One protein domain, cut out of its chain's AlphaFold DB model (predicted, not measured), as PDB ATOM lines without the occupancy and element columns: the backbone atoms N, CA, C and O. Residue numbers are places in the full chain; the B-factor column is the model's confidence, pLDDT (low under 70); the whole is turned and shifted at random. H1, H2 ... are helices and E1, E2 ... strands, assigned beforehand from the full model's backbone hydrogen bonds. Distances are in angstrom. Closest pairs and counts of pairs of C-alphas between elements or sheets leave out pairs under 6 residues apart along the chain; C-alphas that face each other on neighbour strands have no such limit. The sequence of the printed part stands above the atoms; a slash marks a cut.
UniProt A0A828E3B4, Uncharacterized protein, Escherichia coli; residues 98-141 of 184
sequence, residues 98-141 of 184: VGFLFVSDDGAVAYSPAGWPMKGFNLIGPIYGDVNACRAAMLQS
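This is residues 98 to 141 of the 184 residues of an uncharacterized protein of Escherichia coli (UniProt A0A828E3B4). A small three-stranded antiparallel sheet, E2, E1 and E3 side by side, has one helix, H1, sticking out beyond the end where E1 begins and E3 ends; residues 132 to 141 stand free. The printed part has 44 residues, with E1, E2, E3 and H1 in that order along the chain, and its class is mixed, helices and strands. It is a rod spanning 41 by 17 by 13 A, only just loose and close to extended, with a radius of gyration of the C-alphas of 13.4 A.

Find C-alpha 98 at (21.867, 41.526, 5.723); from there E1, residues 98 to 104, runs 20.6 A. E2 is residues 109 to 112, 10.2 A long. Look next at C-alpha 121, (23.522, 53.880, 19.585), where E3 begins; it holds residues 121 to 128, 20.0 A, and bends by 50 degrees at residue 124. H1, residues 131 to 140, runs 14.2 A to C-alpha 140 at (16.624, 21.181, 4.041).

The sheet's order is E2, E1, E3, and it is only just strongly twisted, with C-alphas up to 4.1 A off its best plane. E1 and E2 form a hairpin, antiparallel at 146 degrees; look at N 100 and O 112, 2.8 A apart and within hydrogen-bond range. On the other side of E1, E3 is antiparallel at 154 degrees, with N 122 and O 103 within range at 2.7 A. H1 is not on the sheet; its closest C-alpha pair with E1 is Val 98 and Val 131, 7.1 A. H1 and E2 are apart. In H1 every O i to N i+4 pair is within hydrogen-bond range.

The C-alphas of Asp 105 and Gln 140, 40.7 A, are the two farthest apart. Without residues 132 to 141 the body spans 31 by 16 by 10 A. The printed part has no cut and no long link; E3 to H1 is a tight one. Look at the B-factor column: pLDDT is under 70 at residues 130 to 141.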
ATOM      1  N   VAL A  98      23.051  42.171   5.133       83.19
ATOM      2  CA  VAL A  98      21.867  41.526   5.723       83.19
ATOM      3  C   VAL A  98      21.363  42.267   6.959       83.19
ATOM      4  O   VAL A  98      20.313  41.945   7.509       83.19
ATOM      5  N   GLY A  99      22.118  43.268   7.404       86.75
ATOM      6  CA  GLY A  99      21.748  44.204   8.452       86.75
ATOM      7  C   GLY A  99      22.964  44.969   8.953       86.75
ATOM      8  O   GLY A  99      24.048  44.888   8.376       86.75
ATOM      9  N   PHE A 100      22.768  45.723  10.023       90.88
ATOM     10  CA  PHE A 100      23.735  46.651  10.589       90.88
ATOM     11  C   PHE A 100      23.812  46.441  12.100       90.88
ATOM     12  O   PHE A 100      22.783  46.243  12.755       90.88
ATOM     13  N   LEU A 101      25.028  46.482  12.641       93.31
ATOM     14  CA  LEU A 101      25.265  46.462  14.082       93.31
ATOM     15  C   LEU A 101      25.455  47.870  14.609       93.31
ATOM     16  O   LEU A 101      26.136  48.692  13.994       93.31
ATOM     17  N   PHE A 102      24.905  48.106  15.789       92.25
ATOM     18  CA  PHE A 102      25.042  49.349  16.517       92.25
ATOM     19  C   PHE A 102      25.475  49.073  17.951       92.25
ATOM     20  O   PHE A 102      25.145  48.024  18.502       92.25
ATOM     21  N   VAL A 103      26.190  50.022  18.552       94.75
ATOM     22  CA  VAL A 103      26.682  49.934  19.929       94.75
ATOM     23  C   VAL A 103      26.380  51.211  20.699       94.75
ATOM     24  O   VAL A 103      26.549  52.306  20.168       94.75
ATOM     25  N   SER A 104      25.910  51.084  21.931       92.50
ATOM     26  CA  SER A 104      25.716  52.203  22.860       92.50
ATOM     27  C   SER A 104      26.958  52.445  23.719       92.50
ATOM     28  O   SER A 104      27.862  51.613  23.793       92.50
ATOM     29  N   ASP A 105      26.996  53.585  24.408       89.50
ATOM     30  CA  ASP A 105      28.137  53.970  25.253       89.50
ATOM     31  C   ASP A 105      28.327  53.049  26.479       89.50
ATOM     32  O   ASP A 105      29.425  52.964  27.025       89.50
ATOM     33  N   ASP A 106      27.280  52.330  26.899       92.38
ATOM     34  CA  ASP A 106      27.320  51.308  27.957       92.38
ATOM     35  C   ASP A 106      27.687  49.900  27.438       92.38
ATOM     36  O   ASP A 106      27.762  48.949  28.216       92.38
ATOM     37  N   GLY A 107      27.954  49.765  26.132       88.69
ATOM     38  CA  GLY A 107      28.403  48.528  25.498       88.69
ATOM     39  C   GLY A 107      27.290  47.582  25.043       88.69
ATOM     40  O   GLY A 107      27.596  46.473  24.600       88.69
ATOM     41  N   ALA A 108      26.015  47.978  25.111       90.06
ATOM     42  CA  ALA A 108      24.941  47.175  24.531       90.06
ATOM     43  C   ALA A 108      25.051  47.144  22.997       90.06
ATOM     44  O   ALA A 108      25.344  48.153  22.355       90.06
ATOM     45  N   VAL A 109      24.791  45.979  22.395       90.94
ATOM     46  CA  VAL A 109      24.838  45.782  20.938       90.94
ATOM     47  C   VAL A 109      23.434  45.534  20.408       90.94
ATOM     48  O   VAL A 109      22.722  44.657  20.896       90.94
ATOM     49  N   ALA A 110      23.049  46.283  19.377       88.00
ATOM     50  CA  ALA A 110      21.764  46.155  18.704       88.00
ATOM     51  C   ALA A 110      21.948  45.782  17.228       88.00
ATOM     52  O   ALA A 110      22.824  46.308  16.538       88.00
ATOM     53  N   TYR A 111      21.085  44.897  16.736       89.25
ATOM     54  CA  TYR A 111      20.962  44.569  15.316       89.25
ATOM     55  C   TYR A 111      19.764  45.303  14.712       89.25
ATOM     56  O   TYR A 111      18.685  45.325  15.304       89.25
ATOM     57  N   SER A 112      19.931  45.838  13.503       84.56
ATOM     58  CA  SER A 112      18.825  46.352  12.693       84.56
ATOM     59  C   SER A 112      18.974  45.932  11.229       84.56
ATOM     60  O   SER A 112      20.067  46.038  10.667       84.56
ATOM     61  N   PRO A 113      17.885  45.522  10.555       84.00
ATOM     62  CA  PRO A 113      17.908  45.260   9.117       84.00
ATOM     63  C   PRO A 113      18.109  46.541   8.287       84.00
ATOM     64  O   PRO A 113      18.422  46.464   7.102       84.00
ATOM     65  N   ALA A 114      17.949  47.721   8.894       80.81
ATOM     66  CA  ALA A 114      18.132  49.010   8.244       80.81
ATOM     67  C   ALA A 114      19.193  49.861   8.958       80.81
ATOM     68  O   ALA A 114      19.242  49.919  10.184       80.81
ATOM     69  N   GLY A 115      20.016  50.571   8.183       82.56
ATOM     70  CA  GLY A 115      21.110  51.409   8.687       82.56
ATOM     71  C   GLY A 115      20.673  52.767   9.248       82.56
ATOM     72  O   GLY A 115      21.471  53.700   9.256       82.56
ATOM     73  N   TRP A 116      19.408  52.916   9.652       86.00
ATOM     74  CA  TRP A 116      18.905  54.179  10.193       86.00
ATOM     75  C   TRP A 116      19.519  54.460  11.572       86.00
ATOM     76  O   TRP A 116      19.652  53.530  12.369       86.00
ATOM     77  N   PRO A 117      19.868  55.722  11.885       79.25
ATOM     78  CA  PRO A 117      20.413  56.079  13.189       79.25
ATOM     79  C   PRO A 117      19.446  55.724  14.324       79.25
ATOM     80  O   PRO A 117      18.260  56.055  14.265       79.25
ATOM     81  N   MET A 118      19.966  55.098  15.378       81.75
ATOM     82  CA  MET A 118      19.223  54.808  16.602       81.75
ATOM     83  C   MET A 118      19.690  55.742  17.719       81.75
ATOM     84  O   MET A 118      20.884  55.944  17.928       81.75
ATOM     85  N   LYS A 119      18.746  56.347  18.444       86.75
ATOM     86  CA  LYS A 119      19.071  57.271  19.539       86.75
ATOM     87  C   LYS A 119      19.836  56.520  20.635       86.75
ATOM     88  O   LYS A 119      19.323  55.540  21.162       86.75
ATOM     89  N   GLY A 120      21.024  57.009  20.994       87.94
ATOM     90  CA  GLY A 120      21.882  56.390  22.014       87.94
ATOM     91  C   GLY A 120      22.741  55.225  21.510       87.94
ATOM     92  O   GLY A 120      23.390  54.578  22.321       87.94
ATOM     93  N   PHE A 121      22.757  54.962  20.199       91.69
ATOM     94  CA  PHE A 121      23.522  53.880  19.585       91.69
ATOM     95  C   PHE A 121      24.292  54.380  18.354       91.69
ATOM     96  O   PHE A 121      23.726  54.982  17.441       91.69
ATOM     97  N   ASN A 122      25.586  54.082  18.304       90.75
ATOM     98  CA  ASN A 122      26.490  54.403  17.207       90.75
ATOM     99  C   ASN A 122      26.581  53.231  16.224       90.75
ATOM    100  O   ASN A 122      26.669  52.075  16.633       90.75
ATOM    101  N   LEU A 123      26.574  53.519  14.918       90.88
ATOM    102  CA  LEU A 123      26.732  52.497  13.881       90.88
ATOM    103  C   LEU A 123      28.153  51.918  13.918       90.88
ATOM    104  O   LEU A 123      29.124  52.653  13.761       90.88
ATOM    105  N   ILE A 124      28.258  50.596  14.052       90.62
ATOM    106  CA  ILE A 124      29.524  49.859  13.930       90.62
ATOM    107  C   ILE A 124      29.793  49.541  12.459       90.62
ATOM    108  O   ILE A 124      30.898  49.744  11.962       90.62
ATOM    109  N   GLY A 125      28.774  49.044  11.750       87.19
ATOM    110  CA  GLY A 125      28.886  48.737  10.330       87.19
ATOM    111  C   GLY A 125      27.912  47.669   9.827       87.19
ATOM    112  O   GLY A 125      27.151  47.085  10.606       87.19
ATOM    113  N   PRO A 126      27.913  47.434   8.505       88.25
ATOM    114  CA  PRO A 126      27.117  46.392   7.873       88.25
ATOM    115  C   PRO A 126      27.643  44.989   8.194       88.25
ATOM    116  O   PRO A 126      28.848  44.757   8.260       88.25
ATOM    117  N   ILE A 127      26.721  44.037   8.304       84.50
ATOM    118  CA  ILE A 127      27.000  42.603   8.329       84.50
ATOM    119  C   ILE A 127      26.634  42.037   6.964       84.50
ATOM    120  O   ILE A 127      25.550  42.307   6.443       84.50
ATOM    121  N   TYR A 128      27.514  41.218   6.404       83.19
ATOM    122  CA  TYR A 128      27.300  40.551   5.127       83.19
ATOM    123  C   TYR A 128      27.009  39.074   5.361       83.19
ATOM    124  O   TYR A 128      27.666  38.424   6.170       83.19
ATOM    125  N   GLY A 129      26.019  38.543   4.655       72.56
ATOM    126  CA  GLY A 129      25.638  37.142   4.750       72.56
ATOM    127  C   GLY A 129      24.758  36.730   3.579       72.56
ATOM    128  O   GLY A 129      24.149  37.567   2.916       72.56
ATOM    129  N   ASP A 130      24.684  35.429   3.325       68.25
ATOM    130  CA  ASP A 130      23.735  34.874   2.368       68.25
ATOM    131  C   ASP A 130      22.475  34.415   3.119       68.25
ATOM    132  O   ASP A 130      22.418  33.320   3.684       68.25
ATOM    133  N   VAL A 131      21.449  35.270   3.154       58.06
ATOM    134  CA  VAL A 131      20.153  34.941   3.783       58.06
ATOM    135  C   VAL A 131      19.506  33.723   3.112       58.06
ATOM    136  O   VAL A 131      18.747  32.994   3.758       58.06
ATOM    137  N   ASN A 132      19.818  33.464   1.837       61.66
ATOM    138  CA  ASN A 132      19.298  32.302   1.128       61.66
ATOM    139  C   ASN A 132      19.972  31.014   1.591       61.66
ATOM    140  O   ASN A 132      19.283  30.004   1.663       61.66
ATOM    141  N   ALA A 133      21.250  31.038   1.977       60.94
ATOM    142  CA  ALA A 133      21.933  29.862   2.515       60.94
ATOM    143  C   ALA A 133      21.331  29.410   3.857       60.94
ATOM    144  O   ALA A 133      21.079  28.223   4.051       60.94
ATOM    145  N   CYS A 134      21.022  30.350   4.758       56.84
ATOM    146  CA  CYS A 134      20.426  30.034   6.062       56.84
ATOM    147  C   CYS A 134      18.979  29.524   5.919       56.84
ATOM    148  O   CYS A 134      18.591  28.525   6.523       56.84
ATOM    149  N   ARG A 135      18.195  30.150   5.029       58.03
ATOM    150  CA  ARG A 135      16.853  29.679   4.660       58.03
ATOM    151  C   ARG A 135      16.895  28.309   3.981       58.03
ATOM    152  O   ARG A 135      16.071  27.464   4.303       58.03
ATOM    153  N   ALA A 136      17.831  28.083   3.060       57.62
ATOM    154  CA  ALA A 136      17.992  26.807   2.368       57.62
ATOM    155  C   ALA A 136      18.372  25.689   3.342       57.62
ATOM    156  O   ALA A 136      17.791  24.615   3.258       57.62
ATOM    157  N   ALA A 137      19.258  25.950   4.307       57.03
ATOM    158  CA  ALA A 137      19.589  24.993   5.359       57.03
ATOM    159  C   ALA A 137      18.367  24.651   6.236       57.03
ATOM    160  O   ALA A 137      18.114  23.480   6.500       57.03
ATOM    161  N   MET A 138      17.557  25.648   6.619       61.38
ATOM    162  CA  MET A 138      16.321  25.424   7.388       61.38
ATOM    163  C   MET A 138      15.205  24.743   6.576       61.38
ATOM    164  O   MET A 138      14.377  24.037   7.139       61.38
ATOM    165  N   LEU A 139      15.163  24.934   5.253       60.41
ATOM    166  CA  LEU A 139      14.252  24.201   4.365       60.41
ATOM    167  C   LEU A 139      14.738  22.778   4.060       60.41
ATOM    168  O   LEU A 139      13.921  21.916   3.758       60.41
ATOM    169  N   GLN A 140      16.047  22.524   4.134       57.41
ATOM    170  CA  GLN A 140      16.624  21.181   4.041       57.41
ATOM    171  C   GLN A 140      16.432  20.376   5.333       57.41
ATOM    172  O   GLN A 140      16.435  19.147   5.281       57.41
ATOM    173  N   SER A 141      16.221  21.034   6.479       55.00
ATOM    174  CA  SER A 141      15.802  20.372   7.715       55.00
ATOM    175  C   SER A 141      14.297  20.076   7.696       55.00
ATOM    176  O   SER A 141      13.509  20.736   8.372       55.00
TER     177      SER A 141